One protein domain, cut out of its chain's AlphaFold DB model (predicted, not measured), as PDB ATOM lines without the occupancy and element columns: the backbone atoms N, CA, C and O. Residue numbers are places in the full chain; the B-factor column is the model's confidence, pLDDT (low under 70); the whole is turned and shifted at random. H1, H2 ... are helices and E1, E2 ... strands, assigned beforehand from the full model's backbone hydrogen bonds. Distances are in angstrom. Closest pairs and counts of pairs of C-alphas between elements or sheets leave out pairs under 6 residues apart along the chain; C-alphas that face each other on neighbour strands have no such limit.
ATOM      1  N   ASP A  89     122.222 104.300 122.211       79.94
ATOM      2  CA  ASP A  89     122.591 104.958 123.466       79.94
ATOM      3  C   ASP A  89     124.024 104.624 123.886       79.94
ATOM      4  O   ASP A  89     124.759 105.521 124.283       79.94
ATOM      5  N   LYS A  90     124.461 103.371 123.710       79.50
ATOM      6  CA  LYS A  90     125.849 102.966 123.996       79.50
ATOM      7  C   LYS A  90     126.844 103.630 123.047       79.50
ATOM      8  O   LYS A  90     127.941 103.991 123.459       79.50
ATOM      9  N   VAL A  91     126.462 103.776 121.778       83.31
ATOM     10  CA  VAL A  91     127.277 104.465 120.770       83.31
ATOM     11  C   VAL A  91     127.425 105.944 121.125       83.31
ATOM     12  O   VAL A  91     128.533 106.471 121.077       83.31
ATOM     13  N   LEU A  92     126.327 106.604 121.504       84.00
ATOM     14  CA  LEU A  92     126.336 108.003 121.938       84.00
ATOM     15  C   LEU A  92     127.151 108.186 123.221       84.00
ATOM     16  O   LEU A  92     127.946 109.116 123.294       84.00
ATOM     17  N   ASP A  93     127.013 107.287 124.197       81.00
ATOM     18  CA  ASP A  93     127.822 107.315 125.419       81.00
ATOM     19  C   ASP A  93     129.318 107.204 125.092       81.00
ATOM     20  O   ASP A  93     130.105 108.000 125.589       81.00
ATOM     21  N   ALA A  94     129.714 106.286 124.203       81.38
ATOM     22  CA  ALA A  94     131.108 106.151 123.774       81.38
ATOM     23  C   ALA A  94     131.621 107.372 122.989       81.38
ATOM     24  O   ALA A  94     132.800 107.711 123.077       81.38
ATOM     25  N   TYR A  95     130.752 108.025 122.213       82.44
ATOM     26  CA  TYR A  95     131.102 109.233 121.469       82.44
ATOM     27  C   TYR A  95     131.349 110.418 122.409       82.44
ATOM     28  O   TYR A  95     132.382 111.074 122.310       82.44
ATOM     29  N   PHE A  96     130.435 110.664 123.348       80.88
ATOM     30  CA  PHE A  96     130.502 111.807 124.263       80.88
ATOM     31  C   PHE A  96     131.337 111.557 125.532       80.88
ATOM     32  O   PHE A  96     131.557 112.497 126.298       80.88
ATOM     33  N   ASP A  97     131.794 110.323 125.784       72.62
ATOM     34  CA  ASP A  97     132.676 110.013 126.917       72.62
ATOM     35  C   ASP A  97     133.904 110.935 126.889       72.62
ATOM     36  O   ASP A  97     134.575 111.077 125.874       72.62
ATOM     37  N   ASN A  98     134.253 111.548 128.020       59.06
ATOM     38  CA  ASN A  98     135.439 112.399 128.121       59.06
ATOM     39  C   ASN A  98     136.737 111.649 127.757       59.06
ATOM     40  O   ASN A  98     137.702 112.288 127.341       59.06
ATOM     41  N   ASN A  99     136.764 110.313 127.857       54.19
ATOM     42  CA  ASN A  99     137.894 109.499 127.392       54.19
ATOM     43  C   ASN A  99     138.038 109.456 125.858       54.19
ATOM     44  O   ASN A  99     139.124 109.143 125.369       54.19
ATOM     45  N   SER A 100     136.985 109.774 125.094       56.53
ATOM     46  CA  SER A 100     137.055 109.927 123.633       56.53
ATOM     47  C   SER A 100     137.752 111.230 123.219       56.53
ATOM     48  O   SER A 100     138.191 111.360 122.077       56.53
ATOM     49  N   GLY A 101     137.880 112.186 124.148       59.03
ATOM     50  CA  GLY A 101     138.427 113.520 123.908       59.03
ATOM     51  C   GLY A 101     137.414 114.535 123.367       59.03
ATOM     52  O   GLY A 101     137.784 115.693 123.190       59.03
ATOM     53  N   PHE A 102     136.156 114.141 123.131       64.94
ATOM     54  CA  PHE A 102     135.134 115.015 122.532       64.94
ATOM     55  C   PHE A 102     134.214 115.689 123.563       64.94
ATOM     56  O   PHE A 102     133.725 116.798 123.342       64.94
ATOM     57  N   GLY A 103     134.006 115.051 124.719       71.19
ATOM     58  CA  GLY A 103     133.174 115.577 125.803       71.19
ATOM     59  C   GLY A 103     131.717 115.826 125.395       71.19
ATOM     60  O   GLY A 103     131.240 115.335 124.382       71.19
ATOM     61  N   THR A 104     130.991 116.617 126.188       74.06
ATOM     62  CA  THR A 104     129.520 116.772 126.122       74.06
ATOM     63  C   THR A 104     128.953 117.343 124.813       74.06
ATOM     64  O   THR A 104     127.759 117.202 124.561       74.06
ATOM     65  N   PHE A 105     129.774 118.004 123.997       80.44
ATOM     66  CA  PHE A 105     129.335 118.654 122.757       80.44
ATOM     67  C   PHE A 105     129.841 117.949 121.491       80.44
ATOM     68  O   PHE A 105     129.391 118.270 120.398       80.44
ATOM     69  N   GLY A 106     130.701 116.934 121.617       79.69
ATOM     70  CA  GLY A 106     131.182 116.185 120.462       79.69
ATOM     71  C   GLY A 106     132.151 116.991 119.584       79.69
ATOM     72  O   GLY A 106     132.937 117.806 120.064       79.69
ATOM     73  N   THR A 107     132.093 116.738 118.278       80.56
ATOM     74  CA  THR A 107     132.957 117.318 117.238       80.56
ATOM     75  C   THR A 107     132.129 117.836 116.063       80.56
ATOM     76  O   THR A 107     130.901 117.740 116.060       80.56
ATOM     77  N   ASP A 108     132.780 118.345 115.013       85.12
ATOM     78  CA  ASP A 108     132.074 118.532 113.743       85.12
ATOM     79  C   ASP A 108     131.694 117.192 113.087       85.12
ATOM     80  O   ASP A 108     132.149 116.112 113.483       85.12
ATOM     81  N   GLN A 109     130.835 117.276 112.067       88.94
ATOM     82  CA  GLN A 109     130.297 116.111 111.373       88.94
ATOM     83  C   GLN A 109     131.389 115.269 110.699       88.94
ATOM     84  O   GLN A 109     131.244 114.050 110.623       88.94
ATOM     85  N   ALA A 110     132.465 115.884 110.199       89.38
ATOM     86  CA  ALA A 110     133.523 115.168 109.494       89.38
ATOM     87  C   ALA A 110     134.352 114.323 110.470       89.38
ATOM     88  O   ALA A 110     134.580 113.138 110.218       89.38
ATOM     89  N   GLU A 111     134.730 114.896 111.610       88.75
ATOM     90  CA  GLU A 111     135.405 114.183 112.696       88.75
ATOM     91  C   GLU A 111     134.498 113.099 113.305       88.75
ATOM     92  O   GLU A 111     134.930 111.956 113.483       88.75
ATOM     93  N   ALA A 112     133.211 113.404 113.521       89.25
ATOM     94  CA  ALA A 112     132.228 112.450 114.045       89.25
ATOM     95  C   ALA A 112     132.073 111.244 113.112       89.25
ATOM     96  O   ALA A 112     132.017 110.094 113.552       89.25
ATOM     97  N   ARG A 113     132.049 111.506 111.802       92.38
ATOM     98  CA  ARG A 113     131.984 110.490 110.755       92.38
ATOM     99  C   ARG A 113     133.210 109.589 110.765       92.38
ATOM    100  O   ARG A 113     133.064 108.369 110.740       92.38
ATOM    101  N   GLN A 114     134.406 110.174 110.801       89.69
ATOM    102  CA  GLN A 114     135.653 109.410 110.846       89.69
ATOM    103  C   GLN A 114     135.713 108.517 112.086       89.69
ATOM    104  O   GLN A 114     136.051 107.340 111.976       89.69
ATOM    105  N   TRP A 115     135.339 109.051 113.252       89.81
ATOM    106  CA  TRP A 115     135.253 108.266 114.476       89.81
ATOM    107  C   TRP A 115     134.239 107.122 114.350       89.81
ATOM    108  O   TRP A 115     134.565 105.985 114.686       89.81
ATOM    109  N   PHE A 116     133.040 107.384 113.825       88.81
ATOM    110  CA  PHE A 116     131.976 106.384 113.731       88.81
ATOM    111  C   PHE A 116     132.394 105.182 112.871       88.81
ATOM    112  O   PHE A 116     132.422 104.052 113.356       88.81
ATOM    113  N   PHE A 117     132.830 105.410 111.628       88.25
ATOM    114  CA  PHE A 117     133.233 104.313 110.738       88.25
ATOM    115  C   PHE A 117     134.522 103.607 111.175       88.25
ATOM    116  O   PHE A 117     134.714 102.436 110.863       88.25
ATOM    117  N   LYS A 118     135.399 104.282 111.929       88.62
ATOM    118  CA  LYS A 118     136.586 103.646 112.515       88.62
ATOM    119  C   LYS A 118     136.227 102.634 113.607       88.62
ATOM    120  O   LYS A 118     136.943 101.651 113.767       88.62
ATOM    121  N   ASN A 119     135.172 102.892 114.380       87.19
ATOM    122  CA  ASN A 119     134.817 102.077 115.546       87.19
ATOM    123  C   ASN A 119     133.758 101.003 115.249       87.19
ATOM    124  O   ASN A 119     133.598 100.084 116.051       87.19
ATOM    125  N   TYR A 120     133.061 101.083 114.111       84.06
ATOM    126  CA  TYR A 120     131.966 100.172 113.771       84.06
ATOM    127  C   TYR A 120     132.168  99.556 112.378       84.06
ATOM    128  O   TYR A 120     131.777 100.126 111.366       84.06
ATOM    129  N   GLU A 121     132.768  98.359 112.352       74.31
ATOM    130  CA  GLU A 121     133.256  97.637 111.155       74.31
ATOM    131  C   GLU A 121     132.201  97.409 110.052       74.31
ATOM    132  O   GLU A 121     132.552  97.312 108.879       74.31
ATOM    133  N   TYR A 122     130.912  97.370 110.402       78.69
ATOM    134  CA  TYR A 122     129.806  97.164 109.453       78.69
ATOM    135  C   TYR A 122     128.826  98.334 109.389       78.69
ATOM    136  O   TYR A 122     127.710  98.186 108.892       78.69
ATOM    137  N   ALA A 123     129.221  99.490 109.918       80.62
ATOM    138  CA  ALA A 123     128.428 100.691 109.767       80.62
ATOM    139  C   ALA A 123     128.311 101.072 108.286       80.62
ATOM    140  O   ALA A 123     129.301 101.096 107.552       80.62
ATOM    141  N   ILE A 124     127.101 101.428 107.868       84.69
ATOM    142  CA  ILE A 124     126.818 102.017 106.555       84.69
ATOM    143  C   ILE A 124     126.412 103.486 106.699       84.69
ATOM    144  O   ILE A 124     126.222 104.004 107.799       84.69
ATOM    145  N   GLU A 125     126.237 104.177 105.572       88.31
ATOM    146  CA  GLU A 125     125.867 105.597 105.569       88.31
ATOM    147  C   GLU A 125     124.598 105.895 106.371       88.31
ATOM    148  O   GLU A 125     124.564 106.837 107.159       88.31
ATOM    149  N   ASN A 126     123.566 105.063 106.212       85.56
ATOM    150  CA  ASN A 126     122.307 105.231 106.931       85.56
ATOM    151  C   ASN A 126     122.490 105.125 108.454       85.56
ATOM    152  O   ASN A 126     121.819 105.851 109.191       85.56
ATOM    153  N   ASP A 127     123.420 104.285 108.921       84.75
ATOM    154  CA  ASP A 127     123.743 104.172 110.344       84.75
ATOM    155  C   ASP A 127     124.369 105.468 110.859       84.75
ATOM    156  O   ASP A 127     123.977 105.963 111.917       84.75
ATOM    157  N   PHE A 128     125.299 106.051 110.094       89.56
ATOM    158  CA  PHE A 128     125.922 107.325 110.445       89.56
ATOM    159  C   PHE A 128     124.902 108.465 110.471       89.56
ATOM    160  O   PHE A 128     124.884 109.242 111.423       89.56
ATOM    161  N   VAL A 129     124.026 108.561 109.465       88.75
ATOM    162  CA  VAL A 129     122.973 109.588 109.417       88.75
ATOM    163  C   VAL A 129     122.073 109.493 110.647       88.75
ATOM    164  O   VAL A 129     121.779 110.509 111.278       88.75
ATOM    165  N   TYR A 130     121.664 108.279 111.017       85.88
ATOM    166  CA  TYR A 130     120.844 108.052 112.199       85.88
ATOM    167  C   TYR A 130     121.588 108.383 113.501       85.88
ATOM    168  O   TYR A 130     121.050 109.100 114.345       85.88
ATOM    169  N   PHE A 131     122.840 107.937 113.641       88.62
ATOM    170  CA  PHE A 131     123.704 108.300 114.765       88.62
ATOM    171  C   PHE A 131     123.844 109.818 114.908       88.62
ATOM    172  O   PHE A 131     123.608 110.362 115.986       88.62
ATOM    173  N   TRP A 132     124.158 110.510 113.815       91.69
ATOM    174  CA  TRP A 132     124.387 111.949 113.810       91.69
ATOM    175  C   TRP A 132     123.122 112.737 114.164       91.69
ATOM    176  O   TRP A 132     123.182 113.689 114.938       91.69
ATOM    177  N   GLN A 133     121.954 112.315 113.673       89.56
ATOM    178  CA  GLN A 133     120.675 112.925 114.051       89.56
ATOM    179  C   GLN A 133     120.378 112.795 115.547       89.56
ATOM    180  O   GLN A 133     119.830 113.724 116.140       89.56
ATOM    181  N   GLU A 134     120.698 111.657 116.165       86.62
ATOM    182  CA  GLU A 134     120.523 111.484 117.610       86.62
ATOM    183  C   GLU A 134     121.585 112.263 118.405       86.62
ATOM    184  O   GLU A 134     121.237 112.923 119.382       86.62
ATOM    185  N   ALA A 135     122.838 112.302 117.938       89.12
ATOM    186  CA  ALA A 135     123.899 113.116 118.538       89.12
ATOM    187  C   ALA A 135     123.540 114.612 118.541       89.12
ATOM    188  O   ALA A 135     123.663 115.273 119.571       89.12
ATOM    189  N   LEU A 136     123.004 115.139 117.434       89.38
ATOM    190  CA  LEU A 136     122.554 116.532 117.339       89.38
ATOM    191  C   LEU A 136     121.432 116.873 118.327       89.38
ATOM    192  O   LEU A 136     121.375 118.002 118.812       89.38
ATOM    193  N   LYS A 137     120.549 115.922 118.664       87.88
ATOM    194  CA  LYS A 137     119.515 116.146 119.691       87.88
ATOM    195  C   LYS A 137     120.138 116.312 121.072       87.88
ATOM    196  O   LYS A 137     119.712 117.194 121.817       87.88
ATOM    197  N   ASP A 138     121.125 115.490 121.412       86.56
ATOM    198  CA  ASP A 138     121.815 115.579 122.701       86.56
ATOM    199  C   ASP A 138     122.685 116.842 122.785       86.56
ATOM    200  O   ASP A 138     122.614 117.555 123.789       86.56
ATOM    201  N   ILE A 139     123.373 117.214 121.699       88.75
ATOM    202  CA  ILE A 139     124.073 118.504 121.578       88.75
ATOM    203  C   ILE A 139     123.088 119.656 121.794       88.75
ATOM    204  O   ILE A 139     123.327 120.516 122.638       88.75
ATOM    205  N   GLN A 140     121.939 119.658 121.112       88.94
ATOM    206  CA  GLN A 140     120.941 120.718 121.260       88.94
ATOM    207  C   GLN A 140     120.417 120.829 122.699       88.94
ATOM    208  O   GLN A 140     120.294 121.937 123.219       88.94
ATOM    209  N   ARG A 141     120.154 119.702 123.379       86.88
ATOM    210  CA  ARG A 141     119.761 119.704 124.802       86.88
ATOM    211  C   ARG A 141     120.851 120.309 125.686       86.88
ATOM    212  O   ARG A 141     120.539 121.109 126.568       86.88
ATOM    213  N   SER A 142     122.112 119.960 125.438       87.38
ATOM    214  CA  SER A 142     123.267 120.504 126.157       87.38
ATOM    215  C   SER A 142     123.432 122.006 125.933       87.38
ATOM    216  O   SER A 142     123.613 122.745 126.902       87.38
ATOM    217  N   LYS A 143     123.259 122.485 124.696       90.38
ATOM    218  CA  LYS A 143     123.263 123.917 124.365       90.38
ATOM    219  C   LYS A 143     122.149 124.664 125.091       90.38
ATOM    220  O   LYS A 143     122.420 125.647 125.769       90.38
ATOM    221  N   THR A 144     120.908 124.179 125.018       89.69
ATOM    222  CA  THR A 144     119.767 124.809 125.704       89.69
ATOM    223  C   THR A 144     119.991 124.863 127.217       89.69
ATOM    224  O   THR A 144     119.657 125.854 127.864       89.69
ATOM    225  N   ARG A 145     120.597 123.825 127.806       87.62
ATOM    226  CA  ARG A 145     120.901 123.811 129.238       87.62
ATOM    227  C   ARG A 145     122.022 124.782 129.613       87.62
ATOM    228  O   ARG A 145     121.887 125.474 130.618       87.62
ATOM    229  N   MET A 146     123.085 124.862 128.817       91.12
ATOM    230  CA  MET A 146     124.151 125.849 128.996       91.12
ATOM    231  C   MET A 146     123.609 127.283 128.863       91.12
ATOM    232  O   MET A 146     123.864 128.116 129.730       91.12
ATOM    233  N   ALA A 147     122.766 127.541 127.862       91.81
ATOM    234  CA  ALA A 147     122.097 128.823 127.651       91.81
ATOM    235  C   ALA A 147     121.206 129.222 128.839       91.81
ATOM    236  O   ALA A 147     121.210 130.376 129.264       91.81
ATOM    237  N   ALA A 148     120.485 128.262 129.426       86.69
ATOM    238  CA  ALA A 148     119.674 128.492 130.622       86.69
ATOM    239  C   ALA A 148     120.517 128.828 131.866       86.69
ATOM    240  O   ALA A 148     120.043 129.535 132.751       86.69
ATOM    241  N   ILE A 149     121.754 128.323 131.958       88.56
ATOM    242  CA  ILE A 149     122.676 128.711 133.032       88.56
ATOM    243  C   ILE A 149     123.121 130.160 132.810       88.56
ATOM    244  O   ILE A 149     123.001 130.957 133.741       88.56
ATOM    245  N   LEU A 150     123.569 130.505 131.598       91.81
ATOM    246  CA  LEU A 150     124.050 131.850 131.252       91.81
ATOM    247  C   LEU A 150     122.981 132.931 131.459       91.81
ATOM    248  O   LEU A 150     123.252 133.930 132.108       91.81
ATOM    249  N   SER A 151     121.762 132.701 130.973       90.50
ATOM    250  CA  SER A 151     120.651 133.672 131.008       90.50
ATOM    251  C   SER A 151     119.867 133.721 132.325       90.50
ATOM    252  O   SER A 151     118.922 134.496 132.459       90.50
ATOM    253  N   GLY A 152     120.223 132.901 133.319       83.75
ATOM    254  CA  GLY A 152     119.483 132.848 134.585       83.75
ATOM    255  C   GLY A 152     119.604 134.117 135.441       83.75
ATOM    256  O   GLY A 152     118.729 134.385 136.268       83.75
ATOM    257  N   ALA A 153     120.691 134.873 135.275       84.25
ATOM    258  CA  ALA A 153     120.990 136.133 135.954       84.25
ATOM    259  C   ALA A 153     122.230 136.781 135.315       84.25
ATOM    260  O   ALA A 153     122.937 136.124 134.548       84.25
ATOM    261  N   ALA A 154     122.527 138.023 135.699       91.88
ATOM    262  CA  ALA A 154     123.795 138.659 135.357       91.88
ATOM    263  C   ALA A 154     124.977 137.992 136.087       91.88
ATOM    264  O   ALA A 154     124.829 137.414 137.172       91.88
ATOM    265  N   TRP A 155     126.167 138.116 135.515       94.88
ATOM    266  CA  TRP A 155     127.429 137.597 136.033       94.88
ATOM    267  C   TRP A 155     128.346 138.756 136.359       94.88
ATOM    268  O   TRP A 155     128.533 139.617 135.515       94.88
ATOM    269  N   ARG A 156     128.911 138.784 137.567       94.94
ATOM    270  CA  ARG A 156     129.739 139.898 138.044       94.94
ATOM    271  C   ARG A 156     131.052 139.415 138.625       94.94
ATOM    272  O   ARG A 156     131.060 138.421 139.349       94.94
ATOM    273  N   GLY A 157     132.140 140.124 138.381       95.06
ATOM    274  CA  GLY A 157     133.433 139.788 138.969       95.06
ATOM    275  C   GLY A 157     134.582 140.495 138.278       95.06
ATOM    276  O   GLY A 157     134.386 141.539 137.674       95.06
ATOM    277  N   ASN A 158     135.777 139.923 138.370       94.75
ATOM    278  CA  ASN A 158     136.966 140.535 137.787       94.75
ATOM    279  C   ASN A 158     137.205 140.006 136.374       94.75
ATOM    280  O   ASN A 158     137.107 138.795 136.130       94.75
ATOM    281  N   ILE A 159     137.629 140.900 135.486       96.69
ATOM    282  CA  ILE A 159     138.160 140.568 134.167       96.69
ATOM    283  C   ILE A 159     139.571 141.127 134.009       96.69
ATOM    284  O   ILE A 159     139.920 142.189 134.531       96.69
ATOM    285  N   LYS A 160     140.402 140.386 133.284       97.19
ATOM    286  CA  LYS A 160     141.766 140.758 132.940       97.19
ATOM    287  C   LYS A 160     141.928 140.684 131.434       97.19
ATOM    288  O   LYS A 160     142.040 139.591 130.883       97.19
ATOM    289  N   MET A 161     141.965 141.849 130.804       95.12
ATOM    290  CA  MET A 161     142.085 142.007 129.363       95.12
ATOM    291  C   MET A 161     143.552 142.015 128.958       95.12
ATOM    292  O   MET A 161     144.382 142.687 129.582       95.12
ATOM    293  N   ASN A 162     143.877 141.268 127.910       94.62
ATOM    294  CA  ASN A 162     145.227 141.178 127.378       94.62
ATOM    295  C   ASN A 162     145.177 141.415 125.876       94.62
ATOM    296  O   ASN A 162     144.597 140.616 125.147       94.62
ATOM    297  N   PHE A 163     145.854 142.456 125.401       93.50
ATOM    298  CA  PHE A 163     145.864 142.826 123.986       93.50
ATOM    299  C   PHE A 163     147.277 143.122 123.482       93.50
ATOM    300  O   PHE A 163     148.172 143.490 124.247       93.50
ATOM    301  N   LYS A 164     147.486 142.972 122.175       92.12
ATOM    302  CA  LYS A 164     148.714 143.396 121.491       92.12
ATOM    303  C   LYS A 164     148.386 144.044 120.148       92.12
ATOM    304  O   LYS A 164     147.467 143.614 119.457       92.12
ATOM    305  N   ASN A 165     149.169 145.054 119.773       88.31
ATOM    306  CA  ASN A 165     148.964 145.804 118.529       88.31
ATOM    307  C   ASN A 165     149.451 145.028 117.299       88.31
ATOM    308  O   ASN A 165     148.899 145.170 116.214       88.31
ATOM    309  N   ASN A 166     150.481 144.195 117.470       88.88
ATOM    310  CA  ASN A 166     151.045 143.348 116.425       88.88
ATOM    311  C   ASN A 166     151.262 141.921 116.938       88.88
ATOM    312  O   ASN A 166     151.463 141.718 118.136       88.88
ATOM    313  N   PRO A 167     151.327 140.909 116.051       86.12
ATOM    314  CA  PRO A 167     151.513 139.516 116.458       86.12
ATOM    315  C   PRO A 167     152.812 139.263 117.237       86.12
ATOM    316  O   PRO A 167     152.856 138.319 118.026       86.12
ATOM    317  N   ASN A 168     153.834 140.098 117.040       90.88
ATOM    318  CA  ASN A 168     155.156 139.951 117.653       90.88
ATOM    319  C   ASN A 168     155.334 140.776 118.937       90.88
ATOM    320  O   ASN A 168     156.372 140.657 119.589       90.88
ATOM    321  N   ASP A 169     154.352 141.605 119.294       91.31
ATOM    322  CA  ASP A 169     154.431 142.441 120.487       91.31
ATOM    323  C   ASP A 169     154.157 141.613 121.750       91.31
ATOM    324  O   ASP A 169     153.499 140.565 121.720       91.31
ATOM    325  N   GLN A 170     154.660 142.103 122.884       91.56
ATOM    326  CA  GLN A 170     154.247 141.601 124.191       91.56
ATOM    327  C   GLN A 170     152.809 142.037 124.480       91.56
ATOM    328  O   GLN A 170     152.376 143.103 124.043       91.56
ATOM    329  N   TYR A 171     152.083 141.216 125.236       91.06
ATOM    330  CA  TYR A 171     150.741 141.574 125.679       91.06
ATOM    331  C   TYR A 171     150.795 142.738 126.669       91.06
ATOM    332  O   TYR A 171     151.454 142.656 127.707       91.06
ATOM    333  N   SER A 172     150.058 143.793 126.346       93.62
ATOM    334  CA  SER A 172     149.614 144.795 127.306       93.62
ATOM    335  C   SER A 172     148.450 144.235 128.111       93.62
ATOM    336  O   SER A 172     147.753 143.321 127.665       93.62
ATOM    337  N   GLN A 173     148.249 144.776 129.307       93.94
ATOM    338  CA  GLN A 173     147.282 144.245 130.250       93.94
ATOM    339  C   GLN A 173     146.553 145.359 130.977       93.94
ATOM    340  O   GLN A 173     147.183 146.293 131.469       93.94
ATOM    341  N   THR A 174     145.241 145.195 131.093       95.00
ATOM    342  CA  THR A 174     144.383 146.022 131.940       95.00
ATOM    343  C   THR A 174     143.365 145.124 132.642       95.00
ATOM    344  O   THR A 174     143.097 144.005 132.203       95.00
ATOM    345  N   ALA A 175     142.833 145.569 133.770       96.25
ATOM    346  CA  ALA A 175     141.827 144.859 134.545       96.25
ATOM    347  C   ALA A 175     140.628 145.766 134.826       96.25
ATOM    348  O   ALA A 175     140.770 146.989 134.846       96.25
ATOM    349  N   ALA A 176     139.468 145.154 135.043       96.50
ATOM    350  CA  ALA A 176     138.224 145.841 135.366       96.50
ATOM    351  C   ALA A 176     137.308 144.952 136.214       96.50
ATOM    352  O   ALA A 176     137.472 143.727 136.254       96.50
ATOM    353  N   ASP A 177     136.319 145.581 136.840       96.25
ATOM    354  CA  ASP A 177     135.109 144.899 137.281       96.25
ATOM    355  C   ASP A 177     134.177 144.738 136.076       96.25
ATOM    356  O   ASP A 177     133.875 145.706 135.378       96.25
ATOM    357  N   GLU A 178     133.716 143.518 135.848       95.62
ATOM    358  CA  GLU A 178     132.925 143.085 134.702       95.62
ATOM    359  C   GLU A 178     131.522 142.685 135.150       95.62
ATOM    360  O   GLU A 178     131.355 141.976 136.149       95.62
ATOM    361  N   GLU A 179     130.520 143.105 134.384       95.31
ATOM    362  CA  GLU A 179     129.159 142.599 134.456       95.31
ATOM    363  C   GLU A 179     128.676 142.171 133.069       95.31
ATOM    364  O   GLU A 179     128.443 143.010 132.201       95.31
ATOM    365  N   LEU A 180     128.456 140.866 132.904       95.62
ATOM    366  CA  LEU A 180     127.850 140.288 131.710       95.62
ATOM    367  C   LEU A 180     126.411 139.905 132.003       95.62
ATOM    368  O   LEU A 180     126.148 139.093 132.896       95.62
ATOM    369  N   ASP A 181     125.486 140.429 131.212       93.56
ATOM    370  CA  ASP A 181     124.083 140.075 131.309       93.56
ATOM    371  C   ASP A 181     123.548 139.489 130.003       93.56
ATOM    372  O   ASP A 181     123.710 140.069 128.933       93.56
ATOM    373  N   PHE A 182     122.905 138.324 130.091       93.12
ATOM    374  CA  PHE A 182     122.444 137.556 128.934       93.12
ATOM    375  C   PHE A 182     120.920 137.493 128.907       93.12
ATOM    376  O   PHE A 182     120.289 137.082 129.882       93.12
ATOM    377  N   ASP A 183     120.342 137.834 127.763       91.38
ATOM    378  CA  ASP A 183     118.932 137.673 127.436       91.38
ATOM    379  C   ASP A 183     118.772 136.643 126.322       91.38
ATOM    380  O   ASP A 183     119.450 136.693 125.293       91.38
ATOM    381  N   LEU A 184     117.854 135.698 126.511       90.06
ATOM    382  CA  LEU A 184     117.500 134.729 125.479       90.06
ATOM    383  C   LEU A 184     116.616 135.383 124.419       90.06
ATOM    384  O   LEU A 184     115.635 136.043 124.746       90.06
ATOM    385  N   ALA A 185     116.893 135.121 123.138       88.50
ATOM    386  CA  ALA A 185     116.005 135.578 122.064       88.50
ATOM    387  C   ALA A 185     114.614 134.920 122.126       88.50
ATOM    388  O   ALA A 185     113.628 135.497 121.674       88.50
ATOM    389  N   GLN A 186     114.545 133.690 122.641       84.00
ATOM    390  CA  GLN A 186     113.311 132.929 122.815       84.00
ATOM    391  C   GLN A 186     113.499 131.816 123.852       84.00
ATOM    392  O   GLN A 186     114.602 131.287 124.024       84.00
ATOM    393  N   THR A 187     112.409 131.398 124.499       78.75
ATOM    394  CA  THR A 187     112.408 130.254 125.421       78.75
ATOM    395  C   THR A 187     112.957 128.994 124.745       78.75
ATOM    396  O   THR A 187     112.511 128.601 123.669       78.75
ATOM    397  N   GLY A 188     113.929 128.341 125.389       75.94
ATOM    398  CA  GLY A 188     114.592 127.143 124.856       75.94
ATOM    399  C   GLY A 188     115.643 127.418 123.772       75.94
ATOM    400  O   GLY A 188     116.262 126.470 123.281       75.94
ATOM    401  N   GLY A 189     115.864 128.690 123.423       85.81
ATOM    402  CA  GLY A 189     116.911 129.120 122.505       85.81
ATOM    403  C   GLY A 189     118.324 128.839 123.019       85.81
ATOM    404  O   GLY A 189     118.546 128.477 124.175       85.81
ATOM    405  N   THR A 190     119.291 129.006 122.122       93.19
ATOM    406  CA  THR A 190     120.731 128.834 122.395       93.19
ATOM    407  C   THR A 190     121.528 130.066 121.986       93.19
ATOM    408  O   THR A 190     122.717 129.960 121.710       93.19
ATOM    409  N   TYR A 191     120.839 131.194 121.859       95.44
ATOM    410  CA  TYR A 191     121.359 132.466 121.391       95.44
ATOM    411  C   TYR A 191     120.472 133.601 121.904       95.44
ATOM    412  O   TYR A 191     119.325 133.378 122.324       95.44
ATOM    413  N   GLY A 192     120.982 134.822 121.826       95.19
ATOM    414  CA  GLY A 192     120.225 136.003 122.187       95.19
ATOM    415  C   GLY A 192     121.035 137.285 122.159       95.19
ATOM    416  O   GLY A 192     121.962 137.440 121.365       95.19
ATOM    417  N   ARG A 193     120.629 138.223 123.011       95.19
ATOM    418  CA  ARG A 193     121.299 139.508 123.205       95.19
ATOM    419  C   ARG A 193     121.928 139.556 124.580       95.19
ATOM    420  O   ARG A 193     121.524 138.819 125.471       95.19
ATOM    421  N   GLY A 194     122.915 140.410 124.740       95.06
ATOM    422  CA  GLY A 194     123.466 140.688 126.046       95.06
ATOM    423  C   GLY A 194     124.029 142.087 126.142       95.06
ATOM    424  O   GLY A 194     124.159 142.805 125.143       95.06
ATOM    425  N   GLU A 195     124.320 142.455 127.377       95.44
ATOM    426  CA  GLU A 195     124.965 143.703 127.737       95.44
ATOM    427  C   GLU A 195     126.226 143.388 128.541       95.44
ATOM    428  O   GLU A 195     126.232 142.510 129.404       95.44
ATOM    429  N   GLU A 196     127.300 144.090 128.211       95.88
ATOM    430  CA  GLU A 196     128.566 144.096 128.930       95.88
ATOM    431  C   GLU A 196     128.702 145.455 129.601       95.88
ATOM    432  O   GLU A 196     128.426 146.492 128.984       95.88
ATOM    433  N   LYS A 197     129.170 145.457 130.843       95.25
ATOM    434  CA  LYS A 197     129.554 146.675 131.539       95.25
ATOM    435  C   LYS A 197     130.891 146.469 132.237       95.25
ATOM    436  O   LYS A 197     130.974 145.683 133.179       95.25
ATOM    437  N   ARG A 198     131.898 147.247 131.836       94.62
ATOM    438  CA  ARG A 198     133.199 147.300 132.513       94.62
ATOM    439  C   ARG A 198     133.317 148.575 133.321       94.62
ATOM    440  O   ARG A 198     133.049 149.670 132.825       94.62
ATOM    441  N   THR A 199     133.725 148.424 134.573       95.06
ATOM    442  CA  THR A 199     133.927 149.533 135.508       95.06
ATOM    443  C   THR A 199     135.259 149.414 136.230       95.06
ATOM    444  O   THR A 199     135.852 148.337 136.263       95.06
ATOM    445  N   ASN A 200     135.730 150.508 136.830       94.31
ATOM    446  CA  ASN A 200     136.963 150.517 137.629       94.31
ATOM    447  C   ASN A 200     138.202 150.055 136.830       94.31
ATOM    448  O   ASN A 200     139.015 149.264 137.311       94.31
ATOM    449  N   MET A 201     138.342 150.561 135.603       94.88
ATOM    450  CA  MET A 201     139.444 150.230 134.696       94.88
ATOM    451  C   MET A 201     140.813 150.576 135.308       94.88
ATOM    452  O   MET A 201     141.068 151.713 135.714       94.88
ATOM    453  N   SER A 202     141.737 149.612 135.339       95.00
ATOM    454  CA  SER A 202     143.045 149.774 135.996       95.00
ATOM    455  C   SER A 202     144.000 150.746 135.297       95.00
ATOM    456  O   SER A 202     144.944 151.231 135.916       95.00
ATOM    457  N   ASP A 203     143.782 151.015 134.010       90.81
ATOM    458  CA  ASP A 203     144.547 151.992 133.224       90.81
ATOM    459  C   ASP A 203     143.989 153.422 133.313       90.81
ATOM    460  O   ASP A 203     144.544 154.338 132.704       90.81
ATOM    461  N   GLY A 204     142.909 153.629 134.075       90.38
ATOM    462  CA  GLY A 204     142.242 154.922 134.211       90.38
ATOM    463  C   GLY A 204     141.375 155.314 133.012       90.38
ATOM    464  O   GLY A 204     140.936 156.465 132.944       90.38
ATOM    465  N   SER A 205     141.129 154.398 132.068       89.75
ATOM    466  CA  SER A 205     140.128 154.600 131.017       89.75
ATOM    467  C   SER A 205     138.712 154.699 131.599       89.75
ATOM    468  O   SER A 205     138.452 154.329 132.745       89.75
ATOM    469  N   ALA A 206     137.794 155.279 130.824       89.31
ATOM    470  CA  ALA A 206     136.411 155.435 131.253       89.31
ATOM    471  C   ALA A 206     135.685 154.084 131.274       89.31
ATOM    472  O   ALA A 206     135.918 153.241 130.407       89.31
ATOM    473  N   ASP A 207     134.758 153.935 132.222       88.00
ATOM    474  CA  ASP A 207     133.801 152.831 132.244       88.00
ATOM    475  C   ASP A 207     133.110 152.701 130.880       88.00
ATOM    476  O   ASP A 207     132.742 153.702 130.250       88.00
ATOM    477  N   ASN A 208     132.910 151.462 130.437       87.50
ATOM    478  CA  ASN A 208     132.267 151.174 129.165       87.50
ATOM    479  C   ASN A 208     130.960 150.396 129.368       87.50
ATOM    480  O   ASN A 208     130.739 149.733 130.384       87.50
ATOM    481  N   GLN A 209     130.080 150.506 128.377       90.31
ATOM    482  CA  GLN A 209     128.917 149.645 128.258       90.31
ATOM    483  C   GLN A 209     128.755 149.271 126.793       90.31
ATOM    484  O   GLN A 209     128.581 150.146 125.941       90.31
ATOM    485  N   ASN A 210     128.789 147.974 126.520       92.75
ATOM    486  CA  ASN A 210     128.634 147.426 125.186       92.75
ATOM    487  C   ASN A 210     127.424 146.502 125.139       92.75
ATOM    488  O   ASN A 210     126.927 146.012 126.152       92.75
ATOM    489  N   ARG A 211     126.939 146.255 123.929       96.25
ATOM    490  CA  ARG A 211     125.918 145.245 123.670       96.25
ATOM    491  C   ARG A 211     126.471 144.227 122.700       96.25
ATOM    492  O   ARG A 211     127.324 144.562 121.883       96.25
ATOM    493  N   PHE A 212     125.967 143.006 122.778       96.88
ATOM    494  CA  PHE A 212     126.426 141.921 121.923       96.88
ATOM    495  C   PHE A 212     125.289 140.975 121.541       96.88
ATOM    496  O   PHE A 212     124.285 140.844 122.251       96.88
ATOM    497  N   ASN A 213     125.425 140.320 120.387       97.44
ATOM    498  CA  ASN A 213     124.738 139.054 120.154       97.44
ATOM    499  C   ASN A 213     125.552 137.958 120.825       97.44
ATOM    500  O   ASN A 213     126.774 138.050 120.886       97.44
ATOM    501  N   TRP A 214     124.887 136.911 121.293       97.56
ATOM    502  CA  TRP A 214     125.592 135.717 121.726       97.56
ATOM    503  C   TRP A 214     124.921 134.464 121.203       97.56
ATOM    504  O   TRP A 214     123.701 134.429 121.035       97.56
ATOM    505  N   GLU A 215     125.712 133.418 120.999       96.94
ATOM    506  CA  GLU A 215     125.216 132.083 120.700       96.94
ATOM    507  C   GLU A 215     126.120 130.994 121.268       96.94
ATOM    508  O   GLU A 215     127.285 131.213 121.593       96.94
ATOM    509  N   ILE A 216     125.552 129.800 121.398       95.81
ATOM    510  CA  ILE A 216     126.298 128.580 121.676       95.81
ATOM    511  C   ILE A 216     126.349 127.785 120.379       95.81
ATOM    512  O   ILE A 216     125.301 127.510 119.779       95.81
ATOM    513  N   ASP A 217     127.541 127.387 119.949       92.50
ATOM    514  CA  ASP A 217     127.711 126.563 118.753       92.50
ATOM    515  C   ASP A 217     127.556 125.061 119.066       92.50
ATOM    516  O   ASP A 217     127.199 124.646 120.173       92.50
ATOM    517  N   ASN A 218     127.781 124.203 118.071       88.19
ATOM    518  CA  ASN A 218     127.671 122.753 118.258       88.19
ATOM    519  C   ASN A 218     128.881 122.131 118.967       88.19
ATOM    520  O   ASN A 218     128.799 120.973 119.351       88.19
ATOM    521  N   ARG A 219     129.970 122.881 119.164       87.56
ATOM    522  CA  ARG A 219     131.151 122.468 119.937       87.56
ATOM    523  C   ARG A 219     131.066 122.927 121.399       87.56
ATOM    524  O   ARG A 219     131.961 122.623 122.183       87.56
ATOM    525  N   GLY A 220     129.991 123.626 121.775       89.56
ATOM    526  CA  GLY A 220     129.800 124.185 123.112       89.56
ATOM    527  C   GLY A 220     130.607 125.459 123.357       89.56
ATOM    528  O   GLY A 220     130.777 125.848 124.513       89.56
ATOM    529  N   ASN A 221     131.136 126.082 122.299       93.56
ATOM    530  CA  ASN A 221     131.742 127.403 122.393       93.56
ATOM    531  C   ASN A 221     130.641 128.435 122.643       93.56
ATOM    532  O   ASN A 221     129.533 128.284 122.129       93.56
ATOM    533  N   ILE A 222     130.961 129.483 123.400       96.88
ATOM    534  CA  ILE A 222     130.082 130.640 123.594       96.88
ATOM    535  C   ILE A 222     130.677 131.790 122.786       96.88
ATOM    536  O   ILE A 222     131.815 132.186 123.038       96.88
ATOM    537  N   ILE A 223     129.932 132.283 121.807       97.75
ATOM    538  CA  ILE A 223     130.356 133.318 120.862       97.75
ATOM    539  C   ILE A 223     129.665 134.624 121.247       97.75
ATOM    540  O   ILE A 223     128.484 134.602 121.589       97.75
ATOM    541  N   PHE A 224     130.405 135.729 121.213       97.81
ATOM    542  CA  PHE A 224     129.958 137.085 121.514       97.81
ATOM    543  C   PHE A 224     130.292 137.966 120.315       97.81
ATOM    544  O   PHE A 224     131.466 138.220 120.066       97.81
ATOM    545  N   ASP A 225     129.280 138.471 119.617       96.94
ATOM    546  CA  ASP A 225     129.452 139.464 118.558       96.94
ATOM    547  C   ASP A 225     129.076 140.834 119.103       96.94
ATOM    548  O   ASP A 225     127.888 141.168 119.202       96.94
ATOM    549  N   PHE A 226     130.076 141.630 119.467       96.06
ATOM    550  CA  PHE A 226     129.849 142.974 119.981       96.06
ATOM    551  C   PHE A 226     129.309 143.903 118.893       96.06
ATOM    552  O   PHE A 226     129.611 143.781 117.702       96.06
ATOM    553  N   ASP A 227     128.465 144.841 119.301       95.62
ATOM    554  CA  ASP A 227     127.969 145.892 118.426       95.62
ATOM    555  C   ASP A 227     129.095 146.880 118.102       95.62
ATOM    556  O   ASP A 227     129.905 147.230 118.959       95.62
ATOM    557  N   ASP A 228     129.113 147.367 116.866       92.75
ATOM    558  CA  ASP A 228     129.995 148.451 116.451       92.75
ATOM    559  C   ASP A 228     129.181 149.735 116.266       92.75
ATOM    560  O   ASP A 228     128.097 149.725 115.677       92.75
ATOM    561  N   ALA A 229     129.706 150.860 116.746       87.75
ATOM    562  CA  ALA A 229     129.005 152.141 116.686       87.75
ATOM    563  C   ALA A 229     128.756 152.639 115.247       87.75
ATOM    564  O   ALA A 229     127.836 153.428 115.025       87.75
ATOM    565  N   GLN A 230     129.564 152.206 114.275       89.31
ATOM    566  CA  GLN A 230     129.491 152.619 112.872       89.31
ATOM    567  C   GLN A 230     128.868 151.541 111.981       89.31
ATOM    568  O   GLN A 230     128.089 151.859 111.082       89.31
ATOM    569  N   LEU A 231     129.209 150.273 112.215       88.00
ATOM    570  CA  LEU A 231     128.787 149.135 111.394       88.00
ATOM    571  C   LEU A 231     127.489 148.487 111.897       88.00
ATOM    572  O   LEU A 231     126.829 147.769 111.144       88.00
ATOM    573  N   GLY A 232     127.092 148.774 113.138       87.44
ATOM    574  CA  GLY A 232     125.844 148.325 113.738       87.44
ATOM    575  C   GLY A 232     125.958 147.012 114.514       87.44
ATOM    576  O   GLY A 232     127.028 146.582 114.944       87.44
ATOM    577  N   GLN A 233     124.803 146.387 114.729       91.12
ATOM    578  CA  GLN A 233     124.638 145.255 115.637       91.12
ATOM    579  C   GLN A 233     125.456 144.021 115.220       91.12
ATOM    580  O   GLN A 233     125.315 143.544 114.091       91.12
ATOM    581  N   GLY A 234     126.249 143.467 116.144       85.38
ATOM    582  CA  GLY A 234     127.082 142.278 115.913       85.38
ATOM    583  C   GLY A 234     128.099 142.424 114.775       85.38
ATOM    584  O   GLY A 234     128.356 141.466 114.049       85.38
ATOM    585  N   LYS A 235     128.589 143.646 114.534       87.94
ATOM    586  CA  LYS A 235     129.596 143.959 113.504       87.94
ATOM    587  C   LYS A 235     130.922 144.456 114.079       87.94
ATOM    588  O   LYS A 235     131.784 144.866 113.305       87.94
ATOM    589  N   GLY A 236     131.059 144.441 115.399       90.50
ATOM    590  CA  GLY A 236     132.280 144.780 116.114       90.50
ATOM    591  C   GLY A 236     133.196 143.574 116.276       90.50
ATOM    592  O   GLY A 236     133.362 142.765 115.362       90.50
ATOM    593  N   VAL A 237     133.814 143.480 117.451       91.50
ATOM    594  CA  VAL A 237     134.710 142.376 117.805       91.50
ATOM    595  C   VAL A 237     133.895 141.113 118.080       91.50
ATOM    596  O   VAL A 237     132.875 141.162 118.764       91.50
ATOM    597  N   GLU A 238     134.370 139.982 117.564       95.62
ATOM    598  CA  GLU A 238     133.868 138.653 117.902       95.62
ATOM    599  C   GLU A 238     134.800 138.036 118.949       95.62
ATOM    600  O   GLU A 238     135.979 137.786 118.677       95.62
ATOM    601  N   MET A 239     134.273 137.775 120.142       96.88
ATOM    602  CA  MET A 239     134.978 137.093 121.225       96.88
ATOM    603  C   MET A 239     134.390 135.699 121.420       96.88
ATOM    604  O   MET A 239     133.176 135.518 121.476       96.88
ATOM    605  N   VAL A 240     135.249 134.692 121.562       97.38
ATOM    606  CA  VAL A 240     134.830 133.295 121.705       97.38
ATOM    607  C   VAL A 240     135.392 132.711 122.991       97.38
ATOM    608  O   VAL A 240     136.606 132.677 123.206       97.38
ATOM    609  N   ILE A 241     134.512 132.193 123.841       96.00
ATOM    610  CA  ILE A 241     134.883 131.288 124.924       96.00
ATOM    611  C   ILE A 241     134.850 129.884 124.344       96.00
ATOM    612  O   ILE A 241     133.786 129.269 124.219       96.00
ATOM    613  N   PHE A 242     136.016 129.359 123.974       91.50
ATOM    614  CA  PHE A 242     136.081 127.985 123.499       91.50
ATOM    615  C   PHE A 242     135.683 127.026 124.616       91.50
ATOM    616  O   PHE A 242     136.108 127.193 125.763       91.50
ATOM    617  N   TYR A 243     134.942 125.963 124.287       88.81
ATOM    618  CA  TYR A 243     134.488 125.015 125.304       88.81
ATOM    619  C   TYR A 243     135.655 124.452 126.107       88.81
ATOM    620  O   TYR A 243     135.508 124.260 127.305       88.81
ATOM    621  N   LYS A 244     136.832 124.247 125.499       85.25
ATOM    622  CA  LYS A 244     138.071 123.813 126.177       85.25
ATOM    623  C   LYS A 244     138.610 124.829 127.200       85.25
ATOM    624  O   LYS A 244     139.097 124.396 128.242       85.25
ATOM    625  N   ASP A 245     138.436 126.123 126.949       89.56
ATOM    626  CA  ASP A 245     138.977 127.236 127.742       89.56
ATOM    627  C   ASP A 245     137.976 127.743 128.798       89.56
ATOM    628  O   ASP A 245     138.323 128.520 129.689       89.56
ATOM    629  N   LEU A 246     136.735 127.245 128.762       90.50
ATOM    630  CA  LEU A 246     135.768 127.401 129.840       90.50
ATOM    631  C   LEU A 246     136.237 126.612 131.074       90.50
ATOM    632  O   LEU A 246     136.277 125.388 131.059       90.50
ATOM    633  N   ILE A 247     136.628 127.270 132.157       89.75
ATOM    634  CA  ILE A 247     137.169 126.598 133.349       89.75
ATOM    635  C   ILE A 247     136.024 126.106 134.233       89.75
ATOM    636  O   ILE A 247     136.029 124.952 134.676       89.75
ATOM    637  N   VAL A 248     135.045 126.982 134.472       89.19
ATOM    638  CA  VAL A 248     133.821 126.671 135.205       89.19
ATOM    639  C   VAL A 248     132.620 127.355 134.560       89.19
ATOM    640  O   VAL A 248     132.680 128.534 134.225       89.19
ATOM    641  N   LEU A 249     131.514 126.624 134.431       90.81
ATOM    642  CA  LEU A 249     130.186 127.205 134.222       90.81
ATOM    643  C   LEU A 249     129.171 126.361 134.971       90.81
ATOM    644  O   LEU A 249     128.883 125.236 134.574       90.81
ATOM    645  N   GLU A 250     128.654 126.903 136.060       86.50
ATOM    646  CA  GLU A 250     127.658 126.277 136.925       86.50
ATOM    647  C   GLU A 250     126.748 127.356 137.518       86.50
ATOM    648  O   GLU A 250     126.931 128.539 137.258       86.50
ATOM    649  N   ASP A 251     125.782 126.984 138.356       81.19
ATOM    650  CA  ASP A 251     124.767 127.917 138.867       81.19
ATOM    651  C   ASP A 251     125.301 129.143 139.631       81.19
ATOM    652  O   ASP A 251     124.546 130.090 139.846       81.19
ATOM    653  N   LYS A 252     126.556 129.132 140.085       85.88
ATOM    654  CA  LYS A 252     127.138 130.226 140.877       85.88
ATOM    655  C   LYS A 252     128.398 130.831 140.283       85.88
ATOM    656  O   LYS A 252     128.693 131.973 140.611       85.88
ATOM    657  N   ASN A 253     129.114 130.088 139.448       90.56
ATOM    658  CA  ASN A 253     130.443 130.452 138.979       90.56
ATOM    659  C   ASN A 253     130.497 130.376 137.456       90.56
ATOM    660  O   ASN A 253     130.053 129.391 136.859       90.56
ATOM    661  N   PHE A 254     131.099 131.393 136.853       94.00
ATOM    662  CA  PHE A 254     131.395 131.456 135.434       94.00
ATOM    663  C   PHE A 254     132.820 131.975 135.272       94.00
ATOM    664  O   PHE A 254     133.125 133.126 135.568       94.00
ATOM    665  N   LYS A 255     133.722 131.087 134.859       95.00
ATOM    666  CA  LYS A 255     135.159 131.344 134.798       95.00
ATOM    667  C   LYS A 255     135.744 130.747 133.536       95.00
ATOM    668  O   LYS A 255     135.450 129.599 133.197       95.00
ATOM    669  N   GLY A 256     136.643 131.469 132.895       94.81
ATOM    670  CA  GLY A 256     137.316 130.981 131.705       94.81
ATOM    671  C   GLY A 256     138.121 132.062 131.018       94.81
ATOM    672  O   GLY A 256     138.483 133.070 131.626       94.81
ATOM    673  N   ARG A 257     138.384 131.812 129.740       95.62
ATOM    674  CA  ARG A 257     139.012 132.758 128.830       95.62
ATOM    675  C   ARG A 257     138.133 132.967 127.608       95.62
ATOM    676  O   ARG A 257     137.734 131.990 126.975       95.62
ATOM    677  N   MET A 258     137.885 134.223 127.262       95.88
ATOM    678  CA  MET A 258     137.376 134.612 125.948       95.88
ATOM    679  C   MET A 258     138.546 135.059 125.071       95.88
ATOM    680  O   MET A 258     139.470 135.700 125.558       95.88
ATOM    681  N   THR A 259     138.555 134.680 123.800       95.44
ATOM    682  CA  THR A 259     139.622 135.023 122.846       95.44
ATOM    683  C   THR A 259     139.003 135.651 121.610       95.44
ATOM    684  O   THR A 259     138.008 135.130 121.107       95.44
ATOM    685  N   SER A 260     139.600 136.727 121.104       94.50
ATOM    686  CA  SER A 260     139.167 137.340 119.848       94.50
ATOM    687  C   SER A 260     139.308 136.350 118.694       94.50
ATOM    688  O   SER A 260     140.375 135.766 118.488       94.50
ATOM    689  N   ASN A 261     138.240 136.205 117.916       92.19
ATOM    690  CA  ASN A 261     138.244 135.504 116.635       92.19
ATOM    691  C   ASN A 261     138.216 136.483 115.443       92.19
ATOM    692  O   ASN A 261     138.221 136.080 114.280       92.19
ATOM    693  N   THR A 262     138.242 137.791 115.713       89.75
ATOM    694  CA  THR A 262     138.330 138.826 114.683       89.75
ATOM    695  C   THR A 262     139.724 138.872 114.056       89.75
ATOM    696  O   THR A 262     140.754 138.858 114.735       89.75
ATOM    697  N   GLN A 263     139.765 138.964 112.726       88.12
ATOM    698  CA  GLN A 263     141.011 138.979 111.967       88.12
ATOM    699  C   GLN A 263     141.919 140.146 112.387       88.12
ATOM    700  O   GLN A 263     141.486 141.294 112.450       88.12
ATOM    701  N   ASN A 264     143.205 139.850 112.600       86.94
ATOM    702  CA  ASN A 264     144.243 140.804 113.019       86.94
ATOM    703  C   ASN A 264     144.016 141.462 114.390       86.94
ATOM    704  O   ASN A 264     144.769 142.370 114.740       86.94
ATOM    705  N   LEU A 265     143.046 140.989 115.176       88.50
ATOM    706  CA  LEU A 265     142.917 141.345 116.583       88.50
ATOM    707  C   LEU A 265     143.509 140.242 117.446       88.50
ATOM    708  O   LEU A 265     143.215 139.057 117.292       88.50
ATOM    709  N   TYR A 266     144.379 140.653 118.356       91.69
ATOM    710  CA  TYR A 266     145.123 139.753 119.215       91.69
ATOM    711  C   TYR A 266     144.794 140.052 120.669       91.69
ATOM    712  O   TYR A 266     145.583 140.664 121.391       91.69
ATOM    713  N   GLU A 267     143.620 139.604 121.077       94.19
ATOM    714  CA  GLU A 267     143.046 139.905 122.377       94.19
ATOM    715  C   GLU A 267     142.520 138.634 123.034       94.19
ATOM    716  O   GLU A 267     142.009 137.732 122.362       94.19
ATOM    717  N   TYR A 268     142.685 138.547 124.349       95.25
ATOM    718  CA  TYR A 268     141.980 137.578 125.169       95.25
ATOM    719  C   TYR A 268     141.738 138.138 126.566       95.25
ATOM    720  O   TYR A 268     142.616 138.784 127.153       95.25
ATOM    721  N   ASP A 269     140.594 137.771 127.132       95.94
ATOM    722  CA  ASP A 269     140.209 138.183 128.470       95.94
ATOM    723  C   ASP A 269     140.052 136.958 129.364       95.94
ATOM    724  O   ASP A 269     139.302 136.025 129.061       95.94
ATOM    725  N   ASP A 270     140.779 136.960 130.477       96.94
ATOM    726  CA  ASP A 270     140.592 135.998 131.558       96.94
ATOM    727  C   ASP A 270     139.562 136.565 132.539       96.94
ATOM    728  O   ASP A 270     139.740 137.673 133.043       96.94
ATOM    729  N   PHE A 271     138.506 135.811 132.838       96.44
ATOM    730  CA  PHE A 271     137.417 136.275 133.700       96.44
ATOM    731  C   PHE A 271     137.108 135.286 134.821       96.44
ATOM    732  O   PHE A 271     137.195 134.065 134.654       96.44
ATOM    733  N   GLU A 272     136.698 135.823 135.966       96.19
ATOM    734  CA  GLU A 272     136.170 135.066 137.098       96.19
ATOM    735  C   GLU A 272     134.949 135.792 137.656       96.19
ATOM    736  O   GLU A 272     135.064 136.774 138.390       96.19
ATOM    737  N   LEU A 273     133.776 135.298 137.266       95.56
ATOM    738  CA  LEU A 273     132.490 135.909 137.547       95.56
ATOM    739  C   LEU A 273     131.654 135.003 138.448       95.56
ATOM    740  O   LEU A 273     131.673 133.772 138.350       95.56
ATOM    741  N   VAL A 274     130.863 135.638 139.301       93.38
ATOM    742  CA  VAL A 274     129.856 134.999 140.137       93.38
ATOM    743  C   VAL A 274     128.473 135.478 139.740       93.38
ATOM    744  O   VAL A 274     128.285 136.604 139.276       93.38
ATOM    745  N   ARG A 275     127.478 134.613 139.920       89.56
ATOM    746  CA  ARG A 275     126.091 134.970 139.624       89.56
ATOM    747  C   ARG A 275     125.629 136.106 140.546       89.56
ATOM    748  O   ARG A 275     125.813 136.029 141.764       89.56
ATOM    749  N   SER A 276     125.013 137.142 139.980       83.31
ATOM    750  CA  SER A 276     124.419 138.234 140.748       83.31
ATOM    751  C   SER A 276     123.242 137.732 141.599       83.31
ATOM    752  O   SER A 276     122.643 136.685 141.342       83.31
ATOM    753  N   SER A 277     122.920 138.454 142.676       66.19
ATOM    754  CA  SER A 277     121.936 138.003 143.670       66.19
ATOM    755  C   SER A 277     120.477 138.084 143.206       66.19
ATOM    756  O   SER A 277     119.606 137.567 143.905       66.19
ATOM    757  N   TYR A 278     120.187 138.729 142.070       65.06
ATOM    758  CA  TYR A 278     118.841 138.764 141.499       65.06
ATOM    759  C   TYR A 278     118.720 137.728 140.380       65.06
ATOM    760  O   TYR A 278     119.555 137.650 139.486       65.06
ATOM    761  N   ILE A 279     117.668 136.916 140.441       58.12
ATOM    762  CA  ILE A 279     117.336 135.949 139.393       58.12
ATOM    763  C   ILE A 279     116.455 136.682 138.382       58.12
ATOM    764  O   ILE A 279     115.459 137.294 138.781       58.12
ATOM    765  N   LYS A 280     116.799 136.632 137.092       64.19
ATOM    766  CA  LYS A 280     115.908 137.143 136.041       64.19
ATOM    767  C   LYS A 280     114.596 136.345 136.054       64.19
ATOM    768  O   LYS A 280     114.643 135.134 136.290       64.19
ATOM    769  N   PRO A 281     113.421 136.967 135.830       50.56
ATOM    770  CA  PRO A 281     112.182 136.218 135.655       50.56
ATOM    771  C   PRO A 281     112.418 135.141 134.597       50.56
ATOM    772  O   PRO A 281     112.871 135.441 133.499       50.56
ATOM    773  N   ALA A 282     112.206 133.876 134.957       51.78
ATOM    774  CA  ALA A 282     112.477 132.784 134.041       51.78
ATOM    775  C   ALA A 282     111.530 132.902 132.843       51.78
ATOM    776  O   ALA A 282     110.336 132.631 132.987       51.78
ATOM    777  N   ASP A 283     112.059 133.241 131.668       46.12
ATOM    778  CA  ASP A 283     111.325 133.145 130.408       46.12
ATOM    779  C   ASP A 283     111.095 131.667 130.071       46.12
ATOM    780  O   ASP A 283     111.817 131.033 129.301       46.12
ATOM    781  N   GLY A 284     110.090 131.080 130.723       42.06
ATOM    782  CA  GLY A 284     109.502 129.796 130.361       42.06
ATOM    783  C   GLY A 284     110.443 128.592 130.406       42.06
ATOM    784  O   GLY A 284     110.166 127.603 129.728       42.06
ATOM    785  N   PHE A 297     124.473 118.612 129.483       79.31
ATOM    786  CA  PHE A 297     125.380 119.543 130.154       79.31
ATOM    787  C   PHE A 297     124.831 119.972 131.525       79.31
ATOM    788  O   PHE A 297     123.798 120.623 131.610       79.31
ATOM    789  N   SER A 298     125.510 119.622 132.614       72.44
ATOM    790  CA  SER A 298     125.140 120.037 133.981       72.44
ATOM    791  C   SER A 298     126.061 121.119 134.544       72.44
ATOM    792  O   SER A 298     125.821 121.629 135.637       72.44
ATOM    793  N   GLY A 299     127.076 121.485 133.766       73.19
ATOM    794  CA  GLY A 299     128.117 122.431 134.104       73.19
ATOM    795  C   GLY A 299     129.482 121.911 133.666       73.19
ATOM    796  O   GLY A 299     129.681 120.703 133.520       73.19
ATOM    797  N   LYS A 300     130.436 122.817 133.457       78.31
ATOM    798  CA  LYS A 300     131.844 122.443 133.299       78.31
ATOM    799  C   LYS A 300     132.506 122.656 134.651       78.31
ATOM    800  O   LYS A 300     132.483 123.767 135.154       78.31
ATOM    801  N   ASN A 301     133.035 121.602 135.267       69.06
ATOM    802  CA  ASN A 301     133.793 121.713 136.510       69.06
ATOM    803  C   ASN A 301     135.191 121.168 136.252       69.06
ATOM    804  O   ASN A 301     135.391 119.961 136.094       69.06
ATOM    805  N   THR A 302     136.167 122.064 136.175       55.41
ATOM    806  CA  THR A 302     137.558 121.651 136.272       55.41
ATOM    807  C   THR A 302     137.817 121.293 137.734       55.41
ATOM    808  O   THR A 302     138.199 122.131 138.548       55.41
ATOM    809  N   LYS A 303     137.715 120.000 138.087       42.75
ATOM    810  CA  LYS A 303     138.666 119.494 139.089       42.75
ATOM    811  C   LYS A 303     140.017 119.925 138.544       42.75
ATOM    812  O   LYS A 303     140.338 119.506 137.438       42.75
TER     813      LYS A 303
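Overview. This is residues 89 to 284 and 297 to 303 of the 321 residues of an uncharacterized protein of Prevotella micans F0438 (UniProt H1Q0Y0). A closed barrel of eight antiparallel strands has a helical arm at one end: residues 140 to 150 of the long helix H3 pack on that end from outside the barrel, and H1 and H2 pack on the part of H3 away from it. E7 is paired onto E8 as an extra strand, outside the ring. The 203 printed residues hold the named elements H1 H2 H3 E1 E2 E3 E4 E5 E6 E7 E8 E9 in chain order, class mixed. The whole is compact, with a radius of gyration of the C-alphas of 18.8 A, and spans 64 by 46 by 38 A, the arm adding to the length.

Arrangement. H1, residues 89 to 96, and H2, residues 109 to 119, are near each other. H3, residues 125 to 150, only just touches H1, with 3 pairs of C-alphas within 8 A, the closest Leu 92 and Ala 135 at 6.6 A, at a steep tilt of 63 degrees. H3 touches H2 with its residues 128 to 132 alone, the closest C-alphas being those of Arg 113 and Phe 128, 6.8 A, at a steep tilt of 55 degrees, opposite ways. In these three helices every O i to N i+4 pair is within hydrogen-bond range. E1, residues 155 to 164, E2, 172 to 184, E3, 191 to 199, E4, 208 to 216, E5, 222 to 226, and E6, 238 to 241, form a meander, each strand the antiparallel neighbour of the one before. Within hydrogen-bond range are N 159 and O 176, 2.9 A, N 181 and O 195, 2.9 A, N 194 and O 212, 2.9 A, N 213 and O 225, 2.9 A, and N 224 and O 239, 2.8 A. E7, residues 246 to 249, E8, 253 to 260, and E9, 266 to 275, form a second meander, with N 255 and O 248 at 2.8 A and N 258 and O 269 at 2.9 A. E6 and E8 are antiparallel neighbours, N 240 and O 259 at 2.8 A, and E9 and E1 close the ring, N 160 and O 270 at 2.8 A. H3 is on the barrel, outside it, at a height over the sheet of 10.7 A; the C-alphas of Lys 143 and Ile 216 of E4 are the closest of that pair, 6.2 A.

Along the chain. H1 begins at C-alpha 89, (122.591, 104.958, 123.466). H3 is 36.8 A long from first to last C-alpha and ends at C-alpha 150, (124.050, 131.850, 131.252). E2, 33.7 A, bends by 69 degrees at residue 175, and E1, 26.4 A, by 64 degrees at residue 158. E9, 28.3 A, ends at C-alpha 275, (126.091, 134.970, 139.624).

Size, cuts and confidence. The C-alphas farthest apart are those of Tyr 122 and Gly 204, 64.1 A. Residues 285 to 296 are not printed, and C-alphas 284 and 297 across this cut are 18.9 A apart. Beyond it, residues 300 to 301 pair antiparallel with residues 248 to 249 of E7. The links from H1 to H2 and from E5 to E6 are long. Mean pLDDT of the printed part is 87.2; residues 98 to 102, 277 to 284 and 301 to 303 are under 70.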